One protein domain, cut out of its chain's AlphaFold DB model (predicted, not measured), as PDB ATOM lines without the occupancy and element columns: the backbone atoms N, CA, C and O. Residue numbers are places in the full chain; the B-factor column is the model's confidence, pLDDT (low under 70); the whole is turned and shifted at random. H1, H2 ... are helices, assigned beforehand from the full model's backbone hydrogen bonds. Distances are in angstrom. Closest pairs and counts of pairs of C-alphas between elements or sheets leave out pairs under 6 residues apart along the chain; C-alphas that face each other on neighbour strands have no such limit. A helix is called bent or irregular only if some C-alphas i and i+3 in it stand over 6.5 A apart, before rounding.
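What this domain is: This is residues 2 to 88 of the 144 residues of an uncharacterized protein of Xanthomonadales bacterium (UniProt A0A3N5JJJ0). One long helix, H4, makes the long axis of this domain, with a small head of three short helices, H1, H2 and H3, at its first end; in the head H2 and H3 form a hairpin and H1 packs on H3. From the far end of H4 a long stretch with no named element, residues 62 to 82, doubles back partway toward the head and then turns away again to the short helix H5; residues 66 to 74 and 81 to 88 stick out. The printed part has 87 residues with five named helices, H1 to H5 in that order along the chain, and no named strand; its class is all helix. The whole is loose, with a radius of gyration of the C-alphas of 15.5 A, and elongated, spanning 41 by 27 by 19 A.

How they stand to each other: H4, residues 39 to 61, is the longest helix. H3, residues 27 to 36, touches H4 only at the corner by their link, with residues 41 to 45 of H4 alone; their lines are about perpendicular at 82 degrees, and the closest C-alphas, of Leu 36 and Arg 42, are 5.0 A apart. H3 is also the hub, touching three helices. H2, residues 16 to 25, touches H3 in a helical hairpin at a shallow tilt of 21 degrees, opposite ways, with the closest C-alphas, of Leu 23 and Ala 30, 6.4 A apart. H1, residues 4 to 8, only just touches H3, with 3 pairs of C-alphas within 8 A, the closest those of Leu 4 and Cys 32 at 6.5 A. H1 and H2 are close but not clearly touching; the closest C-alphas, of Leu 8 and Ala 22, are 6.3 A apart. H1 and H2 are both apart from H4. H5, residues 83 to 88, touches no helix. In H1, H2 and H4 every O i to N i+4 pair is within hydrogen-bond range; in H5 1 of 2 is, and in H3 1 of 6, beside 5 of 7 O i to N i+3 pairs.

Where its parts are: H4 runs 32.6 A from C-alpha 39 at (10.223, -14.543, 34.424) to C-alpha 61 at (2.006, -6.877, 65.051). H3 is 14.0 A long and irregular, with C-alphas 28 and 31 8.0 A apart. H2 is 14.3 A long and H1 6.3 A, beginning at C-alpha 4 (-1.473, -9.151, 41.223). H5, 9.2 A long, is neither bent nor irregular, but only just: C-alphas 85 and 88 are 6.1 A apart.

The domain as a whole: The two C-alphas farthest apart, of Glu 40 and Ala 88, are 44.3 A apart. The printed part has no cut. The link from H4 to H5 is long, with 21 residues; those from H2 to H3 and from H3 to H4 are tight. The mean pLDDT of the printed part is 80.9, and residues 66 to 88 are under 70.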
ATOM      1  N   LYS A   2      -0.029  -3.358  44.736       85.25
ATOM      2  CA  LYS A   2      -1.217  -4.146  44.371       85.25
ATOM      3  C   LYS A   2      -0.858  -5.629  44.377       85.25
ATOM      4  O   LYS A   2       0.194  -5.965  43.835       85.25
ATOM      5  N   ASP A   3      -1.712  -6.479  44.937       91.31
ATOM      6  CA  ASP A   3      -1.521  -7.932  44.868       91.31
ATOM      7  C   ASP A   3      -2.045  -8.467  43.524       91.31
ATOM      8  O   ASP A   3      -3.246  -8.633  43.310       91.31
ATOM      9  N   LEU A   4      -1.136  -8.685  42.570       93.12
ATOM     10  CA  LEU A   4      -1.473  -9.151  41.223       93.12
ATOM     11  C   LEU A   4      -2.039 -10.580  41.210       93.12
ATOM     12  O   LEU A   4      -2.897 -10.873  40.378       93.12
ATOM     13  N   TYR A   5      -1.606 -11.445  42.132       93.50
ATOM     14  CA  TYR A   5      -2.088 -12.826  42.220       93.50
ATOM     15  C   TYR A   5      -3.508 -12.863  42.779       93.50
ATOM     16  O   TYR A   5      -4.396 -13.458  42.168       93.50
ATOM     17  N   ALA A   6      -3.763 -12.119  43.862       91.62
ATOM     18  CA  ALA A   6      -5.105 -11.985  44.425       91.62
ATOM     19  C   ALA A   6      -6.087 -11.353  43.427       91.62
ATOM     20  O   ALA A   6      -7.232 -11.790  43.322       91.62
ATOM     21  N   ARG A   7      -5.636 -10.367  42.639       91.31
ATOM     22  CA  ARG A   7      -6.461  -9.767  41.577       91.31
ATOM     23  C   ARG A   7      -6.847 -10.777  40.505       91.31
ATOM     24  O   ARG A   7      -7.999 -10.760  40.079       91.31
ATOM     25  N   LEU A   8      -5.923 -11.644  40.092       91.12
ATOM     26  CA  LEU A   8      -6.192 -12.720  39.133       91.12
ATOM     27  C   LEU A   8      -6.976 -13.890  39.741       91.12
ATOM     28  O   LEU A   8      -7.604 -14.634  38.995       91.12
ATOM     29  N   GLY A   9      -7.011 -14.009  41.071       92.00
ATOM     30  CA  GLY A   9      -7.663 -15.113  41.773       92.00
ATOM     31  C   GLY A   9      -6.852 -16.408  41.730       92.00
ATOM     32  O   GLY A   9      -7.433 -17.488  41.767       92.00
ATOM     33  N   ILE A  10      -5.527 -16.301  41.621       93.94
ATOM     34  CA  ILE A  10      -4.600 -17.438  41.545       93.94
ATOM     35  C   ILE A  10      -3.615 -17.417  42.713       93.94
ATOM     36  O   ILE A  10      -3.409 -16.381  43.348       93.94
ATOM     37  N   ASP A  11      -2.988 -18.561  42.979       93.38
ATOM     38  CA  ASP A  11      -1.941 -18.661  43.992       93.38
ATOM     39  C   ASP A  11      -0.615 -18.042  43.515       93.38
ATOM     40  O   ASP A  11      -0.305 -18.026  42.322       93.38
ATOM     41  N   GLN A  12       0.202 -17.551  44.452       90.75
ATOM     42  CA  GLN A  12       1.532 -17.012  44.143       90.75
ATOM     43  C   GLN A  12       2.457 -18.075  43.516       90.75
ATOM     44  O   GLN A  12       3.298 -17.744  42.675       90.75
ATOM     45  N   GLY A  13       2.278 -19.346  43.889       91.56
ATOM     46  CA  GLY A  13       2.980 -20.501  43.339       91.56
ATOM     47  C   GLY A  13       2.462 -20.981  41.981       91.56
ATOM     48  O   GLY A  13       2.986 -21.967  41.467       91.56
ATOM     49  N   ALA A  14       1.473 -20.304  41.380       92.38
ATOM     50  CA  ALA A  14       0.905 -20.707  40.098       92.38
ATOM     51  C   ALA A  14       1.971 -20.788  38.992       92.38
ATOM     52  O   ALA A  14       2.818 -19.902  38.815       92.38
ATOM     53  N   SER A  15       1.907 -21.850  38.204       94.19
ATOM     54  CA  SER A  15       2.740 -22.053  37.025       94.19
ATOM     55  C   SER A  15       2.518 -20.954  35.975       94.19
ATOM     56  O   SER A  15       1.511 -20.246  35.962       94.19
ATOM     57  N   GLN A  16       3.475 -20.785  35.059       93.19
ATOM     58  CA  GLN A  16       3.358 -19.778  33.998       93.19
ATOM     59  C   GLN A  16       2.147 -20.034  33.082       93.19
ATOM     60  O   GLN A  16       1.514 -19.085  32.620       93.19
ATOM     61  N   SER A  17       1.792 -21.303  32.856       93.12
ATOM     62  CA  SER A  17       0.602 -21.690  32.095       93.12
ATOM     63  C   SER A  17      -0.682 -21.269  32.810       93.12
ATOM     64  O   SER A  17      -1.527 -20.633  32.186       93.12
ATOM     65  N   GLU A  18      -0.811 -21.518  34.114       94.12
ATOM     66  CA  GLU A  18      -1.974 -21.085  34.904       94.12
ATOM     67  C   GLU A  18      -2.131 -19.563  34.907       94.12
ATOM     68  O   GLU A  18      -3.231 -19.053  34.700       94.12
ATOM     69  N   VAL A  19      -1.024 -18.826  35.051       94.12
ATOM     70  CA  VAL A  19      -1.019 -17.358  34.941       94.12
ATOM     71  C   VAL A  19      -1.523 -16.911  33.565       94.12
ATOM     72  O   VAL A  19      -2.324 -15.980  33.473       94.12
ATOM     73  N   SER A  20      -1.083 -17.573  32.491       93.75
ATOM     74  CA  SER A  20      -1.506 -17.237  31.127       93.75
ATOM     75  C   SER A  20      -2.998 -17.494  30.899       93.75
ATOM     76  O   SER A  20      -3.685 -16.640  30.342       93.75
ATOM     77  N   VAL A  21      -3.521 -18.614  31.406       95.06
ATOM     78  CA  VAL A  21      -4.942 -18.974  31.307       95.06
ATOM     79  C   VAL A  21      -5.797 -18.004  32.125       95.06
ATOM     80  O   VAL A  21      -6.828 -17.532  31.645       95.06
ATOM     81  N   ALA A  22      -5.350 -17.635  33.327       93.12
ATOM     82  CA  ALA A  22      -6.049 -16.667  34.167       93.12
ATOM     83  C   ALA A  22      -6.143 -15.287  33.495       93.12
ATOM     84  O   ALA A  22      -7.198 -14.658  33.526       93.12
ATOM     85  N   LEU A  23      -5.072 -14.842  32.828       93.62
ATOM     86  CA  LEU A  23      -5.058 -13.588  32.067       93.62
ATOM     87  C   LEU A  23      -5.956 -13.633  30.824       93.62
ATOM     88  O   LEU A  23      -6.597 -12.635  30.510       93.62
ATOM     89  N   GLN A  24      -6.036 -14.774  30.136       93.00
ATOM     90  CA  GLN A  24      -6.966 -14.956  29.013       93.00
ATOM     91  C   GLN A  24      -8.427 -14.933  29.470       93.00
ATOM     92  O   GLN A  24      -9.278 -14.360  28.797       93.00
ATOM     93  N   THR A  25      -8.710 -15.523  30.633       93.50
ATOM     94  CA  THR A  25     -10.056 -15.548  31.223       93.50
ATOM     95  C   THR A  25     -10.489 -14.166  31.724       93.50
ATOM     96  O   THR A  25     -11.683 -13.888  31.818       93.50
ATOM     97  N   ARG A  26      -9.524 -13.294  32.047       92.94
ATOM     98  CA  ARG A  26      -9.742 -11.977  32.661       92.94
ATOM     99  C   ARG A  26      -9.008 -10.869  31.899       92.94
ATOM    100  O   ARG A  26      -8.008 -10.331  32.395       92.94
ATOM    101  N   PRO A  27      -9.480 -10.513  30.691       89.69
ATOM    102  CA  PRO A  27      -8.824  -9.524  29.837       89.69
ATOM    103  C   PRO A  27      -8.766  -8.126  30.470       89.69
ATOM    104  O   PRO A  27      -7.875  -7.342  30.148       89.69
ATOM    105  N   GLU A  28      -9.648  -7.813  31.423       91.62
ATOM    106  CA  GLU A  28      -9.630  -6.564  32.189       91.62
ATOM    107  C   GLU A  28      -8.381  -6.403  33.074       91.62
ATOM    108  O   GLU A  28      -8.086  -5.310  33.557       91.62
ATOM    109  N   LEU A  29      -7.629  -7.487  33.294       91.12
ATOM    110  CA  LEU A  29      -6.392  -7.516  34.073       91.12
ATOM    111  C   LEU A  29      -5.137  -7.632  33.196       91.12
ATOM    112  O   LEU A  29      -4.067  -7.970  33.715       91.12
ATOM    113  N   ALA A  30      -5.236  -7.308  31.900       88.69
ATOM    114  CA  ALA A  30      -4.129  -7.360  30.942       88.69
ATOM    115  C   ALA A  30      -2.863  -6.619  31.416       88.69
ATOM    116  O   ALA A  30      -1.750  -7.067  31.137       88.69
ATOM    117  N   ASP A  31      -3.006  -5.562  32.218       89.44
ATOM    118  CA  ASP A  31      -1.897  -4.810  32.825       89.44
ATOM    119  C   ASP A  31      -0.949  -5.672  33.682       89.44
ATOM    120  O   ASP A  31       0.199  -5.292  33.920       89.44
ATOM    121  N   CYS A  32      -1.402  -6.834  34.168       90.69
ATOM    122  CA  CYS A  32      -0.583  -7.750  34.968       90.69
ATOM    123  C   CYS A  32       0.350  -8.612  34.094       90.69
ATOM    124  O   CYS A  32       1.397  -9.061  34.566       90.69
ATOM    125  N   SER A  33       0.002  -8.805  32.818       92.25
ATOM    126  CA  SER A  33       0.747  -9.596  31.827       92.25
ATOM    127  C   SER A  33       2.241  -9.241  31.716       92.25
ATOM    128  O   SER A  33       3.070 -10.140  31.892       92.25
ATOM    129  N   PRO A  34       2.650  -7.965  31.520       93.75
ATOM    130  CA  PRO A  34       4.063  -7.608  31.352       93.75
ATOM    131  C   PRO A  34       4.932  -7.896  32.581       93.75
ATOM    132  O   PRO A  34       6.159  -7.885  32.462       93.75
ATOM    133  N   ILE A  35       4.320  -8.109  33.749       94.75
ATOM    134  CA  ILE A  35       5.014  -8.454  34.990       94.75
ATOM    135  C   ILE A  35       5.006  -9.968  35.184       94.75
ATOM    136  O   ILE A  35       6.071 -10.554  35.336       94.75
ATOM    137  N   LEU A  36       3.830 -10.604  35.164       94.50
ATOM    138  CA  LEU A  36       3.684 -12.006  35.565       94.50
ATOM    139  C   LEU A  36       4.092 -13.014  34.481       94.50
ATOM    140  O   LEU A  36       4.498 -14.123  34.820       94.50
ATOM    141  N   LEU A  37       4.018 -12.657  33.193       94.44
ATOM    142  CA  LEU A  37       4.471 -13.545  32.113       94.44
ATOM    143  C   LEU A  37       5.981 -13.460  31.861       94.44
ATOM    144  O   LEU A  37       6.552 -14.380  31.275       94.44
ATOM    145  N   ASN A  38       6.637 -12.390  32.314       95.75
ATOM    146  CA  ASN A  38       8.083 -12.232  32.209       95.75
ATOM    147  C   ASN A  38       8.760 -12.785  33.470       95.75
ATOM    148  O   ASN A  38       8.565 -12.260  34.561       95.75
ATOM    149  N   VAL A  39       9.589 -13.819  33.310       93.56
ATOM    150  CA  VAL A  39      10.223 -14.543  34.424       93.56
ATOM    151  C   VAL A  39      11.067 -13.629  35.320       93.56
ATOM    152  O   VAL A  39      10.957 -13.694  36.544       93.56
ATOM    153  N   GLU A  40      11.872 -12.739  34.739       95.38
ATOM    154  CA  GLU A  40      12.743 -11.838  35.504       95.38
ATOM    155  C   GLU A  40      11.929 -10.817  36.305       95.38
ATOM    156  O   GLU A  40      12.158 -10.609  37.500       95.38
ATOM    157  N   LYS A  41      10.929 -10.206  35.660       95.19
ATOM    158  CA  LYS A  41      10.047  -9.227  36.303       95.19
ATOM    159  C   LYS A  41       9.177  -9.873  37.369       95.19
ATOM    160  O   LYS A  41       9.004  -9.273  38.430       95.19
ATOM    161  N   ARG A  42       8.690 -11.091  37.128       95.38
ATOM    162  CA  ARG A  42       7.947 -11.887  38.105       95.38
ATOM    163  C   ARG A  42       8.801 -12.159  39.341       95.38
ATOM    164  O   ARG A  42       8.360 -11.864  40.443       95.38
ATOM    165  N   ALA A  43      10.055 -12.579  39.176       94.81
ATOM    166  CA  ALA A  43      10.958 -12.823  40.302       94.81
ATOM    167  C   ALA A  43      11.276 -11.554  41.121       94.81
ATOM    168  O   ALA A  43      11.450 -11.607  42.343       94.81
ATOM    169  N   VAL A  44      11.387 -10.390  40.471       96.19
ATOM    170  CA  VAL A  44      11.545  -9.102  41.173       96.19
ATOM    171  C   VAL A  44      10.261  -8.728  41.910       96.19
ATOM    172  O   VAL A  44      10.317  -8.354  43.084       96.19
ATOM    173  N   TYR A  45       9.113  -8.866  41.246       95.56
ATOM    174  CA  TYR A  45       7.799  -8.636  41.836       95.56
ATOM    175  C   TYR A  45       7.579  -9.522  43.067       95.56
ATOM    176  O   TYR A  45       7.221  -8.999  44.115       95.56
ATOM    177  N   ASP A  46       7.872 -10.820  42.987       94.88
ATOM    178  CA  ASP A  46       7.675 -11.781  44.076       94.88
ATOM    179  C   ASP A  46       8.512 -11.443  45.308       94.88
ATOM    180  O   ASP A  46       8.008 -11.473  46.437       94.88
ATOM    181  N   ARG A  47       9.778 -11.058  45.107       95.38
ATOM    182  CA  ARG A  47      10.659 -10.613  46.196       95.38
ATOM    183  C   ARG A  47      10.132  -9.344  46.855       95.38
ATOM    184  O   ARG A  47      10.012  -9.296  48.079       95.38
ATOM    185  N   ALA A  48       9.782  -8.337  46.055       94.38
ATOM    186  CA  ALA A  48       9.240  -7.079  46.562       94.38
ATOM    187  C   ALA A  48       7.901  -7.288  47.287       94.38
ATOM    188  O   ALA A  48       7.699  -6.763  48.380       94.38
ATOM    189  N   HIS A  49       7.014  -8.097  46.710       93.31
ATOM    190  CA  HIS A  49       5.712  -8.436  47.270       93.31
ATOM    191  C   HIS A  49       5.857  -9.130  48.627       93.31
ATOM    192  O   HIS A  49       5.245  -8.705  49.606       93.31
ATOM    193  N   THR A  50       6.734 -10.132  48.715       92.75
ATOM    194  CA  THR A  50       7.010 -10.868  49.957       92.75
ATOM    195  C   THR A  50       7.572  -9.948  51.038       92.75
ATOM    196  O   THR A  50       7.069  -9.939  52.163       92.75
ATOM    197  N   ALA A  51       8.567  -9.123  50.699       93.69
ATOM    198  CA  ALA A  51       9.172  -8.186  51.641       93.69
ATOM    199  C   ALA A  51       8.154  -7.160  52.161       93.69
ATOM    200  O   ALA A  51       8.042  -6.947  53.367       93.69
ATOM    201  N   LEU A  52       7.363  -6.557  51.270       90.44
ATOM    202  CA  LEU A  52       6.356  -5.568  51.654       90.44
ATOM    203  C   LEU A  52       5.218  -6.183  52.471       90.44
ATOM    204  O   LEU A  52       4.751  -5.551  53.421       90.44
ATOM    205  N   LYS A  53       4.809  -7.418  52.163       88.00
ATOM    206  CA  LYS A  53       3.823  -8.162  52.956       88.00
ATOM    207  C   LYS A  53       4.350  -8.445  54.361       88.00
ATOM    208  O   LYS A  53       3.640  -8.191  55.332       88.00
ATOM    209  N   ALA A  54       5.602  -8.886  54.484       88.56
ATOM    210  CA  ALA A  54       6.249  -9.111  55.775       88.56
ATOM    211  C   ALA A  54       6.374  -7.814  56.592       88.56
ATOM    212  O   ALA A  54       6.052  -7.804  57.778       88.56
ATOM    213  N   ILE A  55       6.757  -6.700  55.955       88.75
ATOM    214  CA  ILE A  55       6.791  -5.378  56.597       88.75
ATOM    215  C   ILE A  55       5.392  -4.983  57.079       88.75
ATOM    216  O   ILE A  55       5.239  -4.561  58.222       88.75
ATOM    217  N   GLY A  56       4.361  -5.141  56.244       85.50
ATOM    218  CA  GLY A  56       2.976  -4.852  56.622       85.50
ATOM    219  C   GLY A  56       2.517  -5.673  57.829       85.50
ATOM    220  O   GLY A  56       1.973  -5.122  58.784       85.50
ATOM    221  N   GLN A  57       2.810  -6.974  57.830       87.50
ATOM    222  CA  GLN A  57       2.504  -7.872  58.945       87.50
ATOM    223  C   GLN A  57       3.255  -7.493  60.223       87.50
ATOM    224  O   GLN A  57       2.655  -7.458  61.295       87.50
ATOM    225  N   LEU A  58       4.556  -7.204  60.126       89.94
ATOM    226  CA  LEU A  58       5.365  -6.795  61.272       89.94
ATOM    227  C   LEU A  58       4.833  -5.496  61.873       89.94
ATOM    228  O   LEU A  58       4.695  -5.382  63.084       89.94
ATOM    229  N   ARG A  59       4.464  -4.537  61.026       83.25
ATOM    230  CA  ARG A  59       3.899  -3.268  61.479       83.25
ATOM    231  C   ARG A  59       2.569  -3.436  62.191       83.25
ATOM    232  O   ARG A  59       2.389  -2.823  63.235       83.25
ATOM    233  N   HIS A  60       1.687  -4.280  61.666       84.31
ATOM    234  CA  HIS A  60       0.435  -4.609  62.340       84.31
ATOM    235  C   HIS A  60       0.690  -5.268  63.705       84.31
ATOM    236  O   HIS A  60       0.126  -4.849  64.708       84.31
ATOM    237  N   LYS A  61       1.618  -6.234  63.780       85.31
ATOM    238  CA  LYS A  61       2.006  -6.877  65.051       85.31
ATOM    239  C   LYS A  61       2.571  -5.895  66.080       85.31
ATOM    240  O   LYS A  61       2.412  -6.116  67.273       85.31
ATOM    241  N   LEU A  62       3.235  -4.837  65.622       87.00
ATOM    242  CA  LEU A  62       3.801  -3.788  66.470       87.00
ATOM    243  C   LEU A  62       2.813  -2.643  66.764       87.00
ATOM    244  O   LEU A  62       3.209  -1.673  67.403       87.00
ATOM    245  N   GLY A  63       1.563  -2.712  66.287       82.69
ATOM    246  CA  GLY A  63       0.572  -1.641  66.463       82.69
ATOM    247  C   GLY A  63       0.946  -0.330  65.760       82.69
ATOM    248  O   GLY A  63       0.526   0.747  66.166       82.69
ATOM    249  N   LEU A  64       1.777  -0.397  64.713       78.38
ATOM    250  CA  LEU A  64       2.236   0.762  63.930       78.38
ATOM    251  C   LEU A  64       1.296   1.098  62.757       78.38
ATOM    252  O   LEU A  64       1.671   1.814  61.820       78.38
ATOM    253  N   ASP A  65       0.102   0.518  62.769       74.38
ATOM    254  CA  ASP A  65      -1.002   0.730  61.837       74.38
ATOM    255  C   ASP A  65      -2.031   1.752  62.352       74.38
ATOM    256  O   ASP A  65      -2.804   2.283  61.553       74.38
ATOM    257  N   SER A  66      -2.013   2.080  63.649       65.81
ATOM    258  CA  SER A  66      -2.934   3.025  64.299       65.81
ATOM    259  C   SER A  66      -2.439   4.477  64.355       65.81
ATOM    260  O   SER A  66      -3.089   5.319  64.969       65.81
ATOM    261  N   GLY A  67      -1.301   4.797  63.735       59.09
ATOM    262  CA  GLY A  67      -0.820   6.177  63.648       59.09
ATOM    263  C   GLY A  67      -1.620   6.991  62.626       59.09
ATOM    264  O   GLY A  67      -1.684   6.609  61.457       59.09
ATOM    265  N   ASP A  68      -2.153   8.147  63.043       57.41
ATOM    266  CA  ASP A  68      -2.896   9.108  62.200       57.41
ATOM    267  C   ASP A  68      -2.140   9.551  60.929       57.41
ATOM    268  O   ASP A  68      -2.728  10.082  59.989       57.41
ATOM    269  N   SER A  69      -0.831   9.311  60.872       52.16
ATOM    270  CA  SER A  69       0.057   9.719  59.789       52.16
ATOM    271  C   SER A  69       0.293   8.660  58.708       52.16
ATOM    272  O   SER A  69       0.878   8.987  57.676       52.16
ATOM    273  N   TRP A  70      -0.149   7.405  58.881       53.88
ATOM    274  CA  TRP A  70       0.167   6.350  57.912       53.88
ATOM    275  C   TRP A  70      -1.033   5.895  57.074       53.88
ATOM    276  O   TRP A  70      -1.659   4.874  57.338       53.88
ATOM    277  N   PHE A  71      -1.319   6.672  56.029       52.59
ATOM    278  CA  PHE A  71      -1.752   6.269  54.677       52.59
ATOM    279  C   PHE A  71      -2.550   4.952  54.488       52.59
ATOM    280  O   PHE A  71      -2.310   4.196  53.547       52.59
ATOM    281  N   LEU A  72      -3.536   4.675  55.343       49.03
ATOM    282  CA  LEU A  72      -4.438   3.518  55.228       49.03
ATOM    283  C   LEU A  72      -5.784   3.847  54.571       49.03
ATOM    284  O   LEU A  72      -6.685   3.015  54.595       49.03
ATOM    285  N   GLN A  73      -5.951   5.021  53.959       50.19
ATOM    286  CA  GLN A  73      -7.240   5.335  53.337       50.19
ATOM    287  C   GLN A  73      -7.478   4.639  51.986       50.19
ATOM    288  O   GLN A  73      -8.635   4.463  51.641       50.19
ATOM    289  N   ASN A  74      -6.457   4.167  51.249       46.84
ATOM    290  CA  ASN A  74      -6.657   3.810  49.827       46.84
ATOM    291  C   ASN A  74      -6.035   2.486  49.325       46.84
ATOM    292  O   ASN A  74      -5.858   2.321  48.121       46.84
ATOM    293  N   CYS A  75      -5.702   1.516  50.185       49.75
ATOM    294  CA  CYS A  75      -5.293   0.175  49.726       49.75
ATOM    295  C   CYS A  75      -6.316  -0.875  50.171       49.75
ATOM    296  O   CYS A  75      -6.194  -1.430  51.261       49.75
ATOM    297  N   ALA A  76      -7.307  -1.147  49.316       54.09
ATOM    298  CA  ALA A  76      -8.363  -2.138  49.563       54.09
ATOM    299  C   ALA A  76      -7.811  -3.543  49.880       54.09
ATOM    300  O   ALA A  76      -8.409  -4.281  50.658       54.09
ATOM    301  N   ASP A  77      -6.628  -3.869  49.355       55.22
ATOM    302  CA  ASP A  77      -5.955  -5.157  49.552       55.22
ATOM    303  C   ASP A  77      -5.455  -5.373  51.002       55.22
ATOM    304  O   ASP A  77      -5.145  -6.496  51.391       55.22
ATOM    305  N   TYR A  78      -5.369  -4.309  51.815       49.00
ATOM    306  CA  TYR A  78      -4.797  -4.315  53.170       49.00
ATOM    307  C   TYR A  78      -5.780  -3.800  54.230       49.00
ATOM    308  O   TYR A  78      -5.390  -3.079  55.146       49.00
ATOM    309  N   VAL A  79      -7.064  -4.145  54.134       54.62
ATOM    310  CA  VAL A  79      -8.016  -3.870  55.221       54.62
ATOM    311  C   VAL A  79      -8.009  -5.055  56.195       54.62
ATOM    312  O   VAL A  79      -8.496  -6.130  55.837       54.62
ATOM    313  N   PRO A  80      -7.501  -4.908  57.439       51.06
ATOM    314  CA  PRO A  80      -7.727  -5.909  58.468       51.06
ATOM    315  C   PRO A  80      -9.236  -6.005  58.695       51.06
ATOM    316  O   PRO A  80      -9.896  -4.995  58.948       51.06
ATOM    317  N   ARG A  81      -9.791  -7.219  58.617       51.22
ATOM    318  CA  ARG A  81     -11.237  -7.500  58.707       51.22
ATOM    319  C   ARG A  81     -11.904  -6.916  59.976       51.22
ATOM    320  O   ARG A  81     -13.113  -6.734  59.996       51.22
ATOM    321  N   GLN A  82     -11.123  -6.547  60.998       50.28
ATOM    322  CA  GLN A  82     -11.576  -5.871  62.223       50.28
ATOM    323  C   GLN A  82     -11.927  -4.376  62.064       50.28
ATOM    324  O   GLN A  82     -12.710  -3.859  62.855       50.28
ATOM    325  N   ARG A  83     -11.423  -3.659  61.046       46.97
ATOM    326  CA  ARG A  83     -11.675  -2.206  60.893       46.97
ATOM    327  C   ARG A  83     -13.080  -1.872  60.371       46.97
ATOM    328  O   ARG A  83     -13.566  -0.762  60.600       46.97
ATOM    329  N   ALA A  84     -13.757  -2.827  59.729       49.94
ATOM    330  CA  ALA A  84     -15.140  -2.656  59.278       49.94
ATOM    331  C   ALA A  84     -16.119  -2.464  60.452       49.94
ATOM    332  O   ALA A  84     -17.094  -1.737  60.311       49.94
ATOM    333  N   ALA A  85     -15.823  -3.040  61.623       48.50
ATOM    334  CA  ALA A  85     -16.651  -2.886  62.819       48.50
ATOM    335  C   ALA A  85     -16.417  -1.546  63.546       48.50
ATOM    336  O   ALA A  85     -17.350  -0.968  64.087       48.50
ATOM    337  N   ILE A  86     -15.190  -1.012  63.524       48.91
ATOM    338  CA  ILE A  86     -14.813   0.188  64.302       48.91
ATOM    339  C   ILE A  86     -15.240   1.489  63.596       48.91
ATOM    340  O   ILE A  86     -15.444   2.519  64.233       48.91
ATOM    341  N   THR A  87     -15.406   1.461  62.270       49.16
ATOM    342  CA  THR A  87     -15.740   2.667  61.486       49.16
ATOM    343  C   THR A  87     -17.220   3.068  61.604       49.16
ATOM    344  O   THR A  87     -17.561   4.205  61.295       49.16
ATOM    345  N   ALA A  88     -18.094   2.176  62.088       48.81
ATOM    346  CA  ALA A  88     -19.527   2.447  62.226       48.81
ATOM    347  C   ALA A  88     -19.877   3.394  63.394       48.81
ATOM    348  O   ALA A  88     -20.935   4.014  63.362       48.81
TER     349      ALA A  88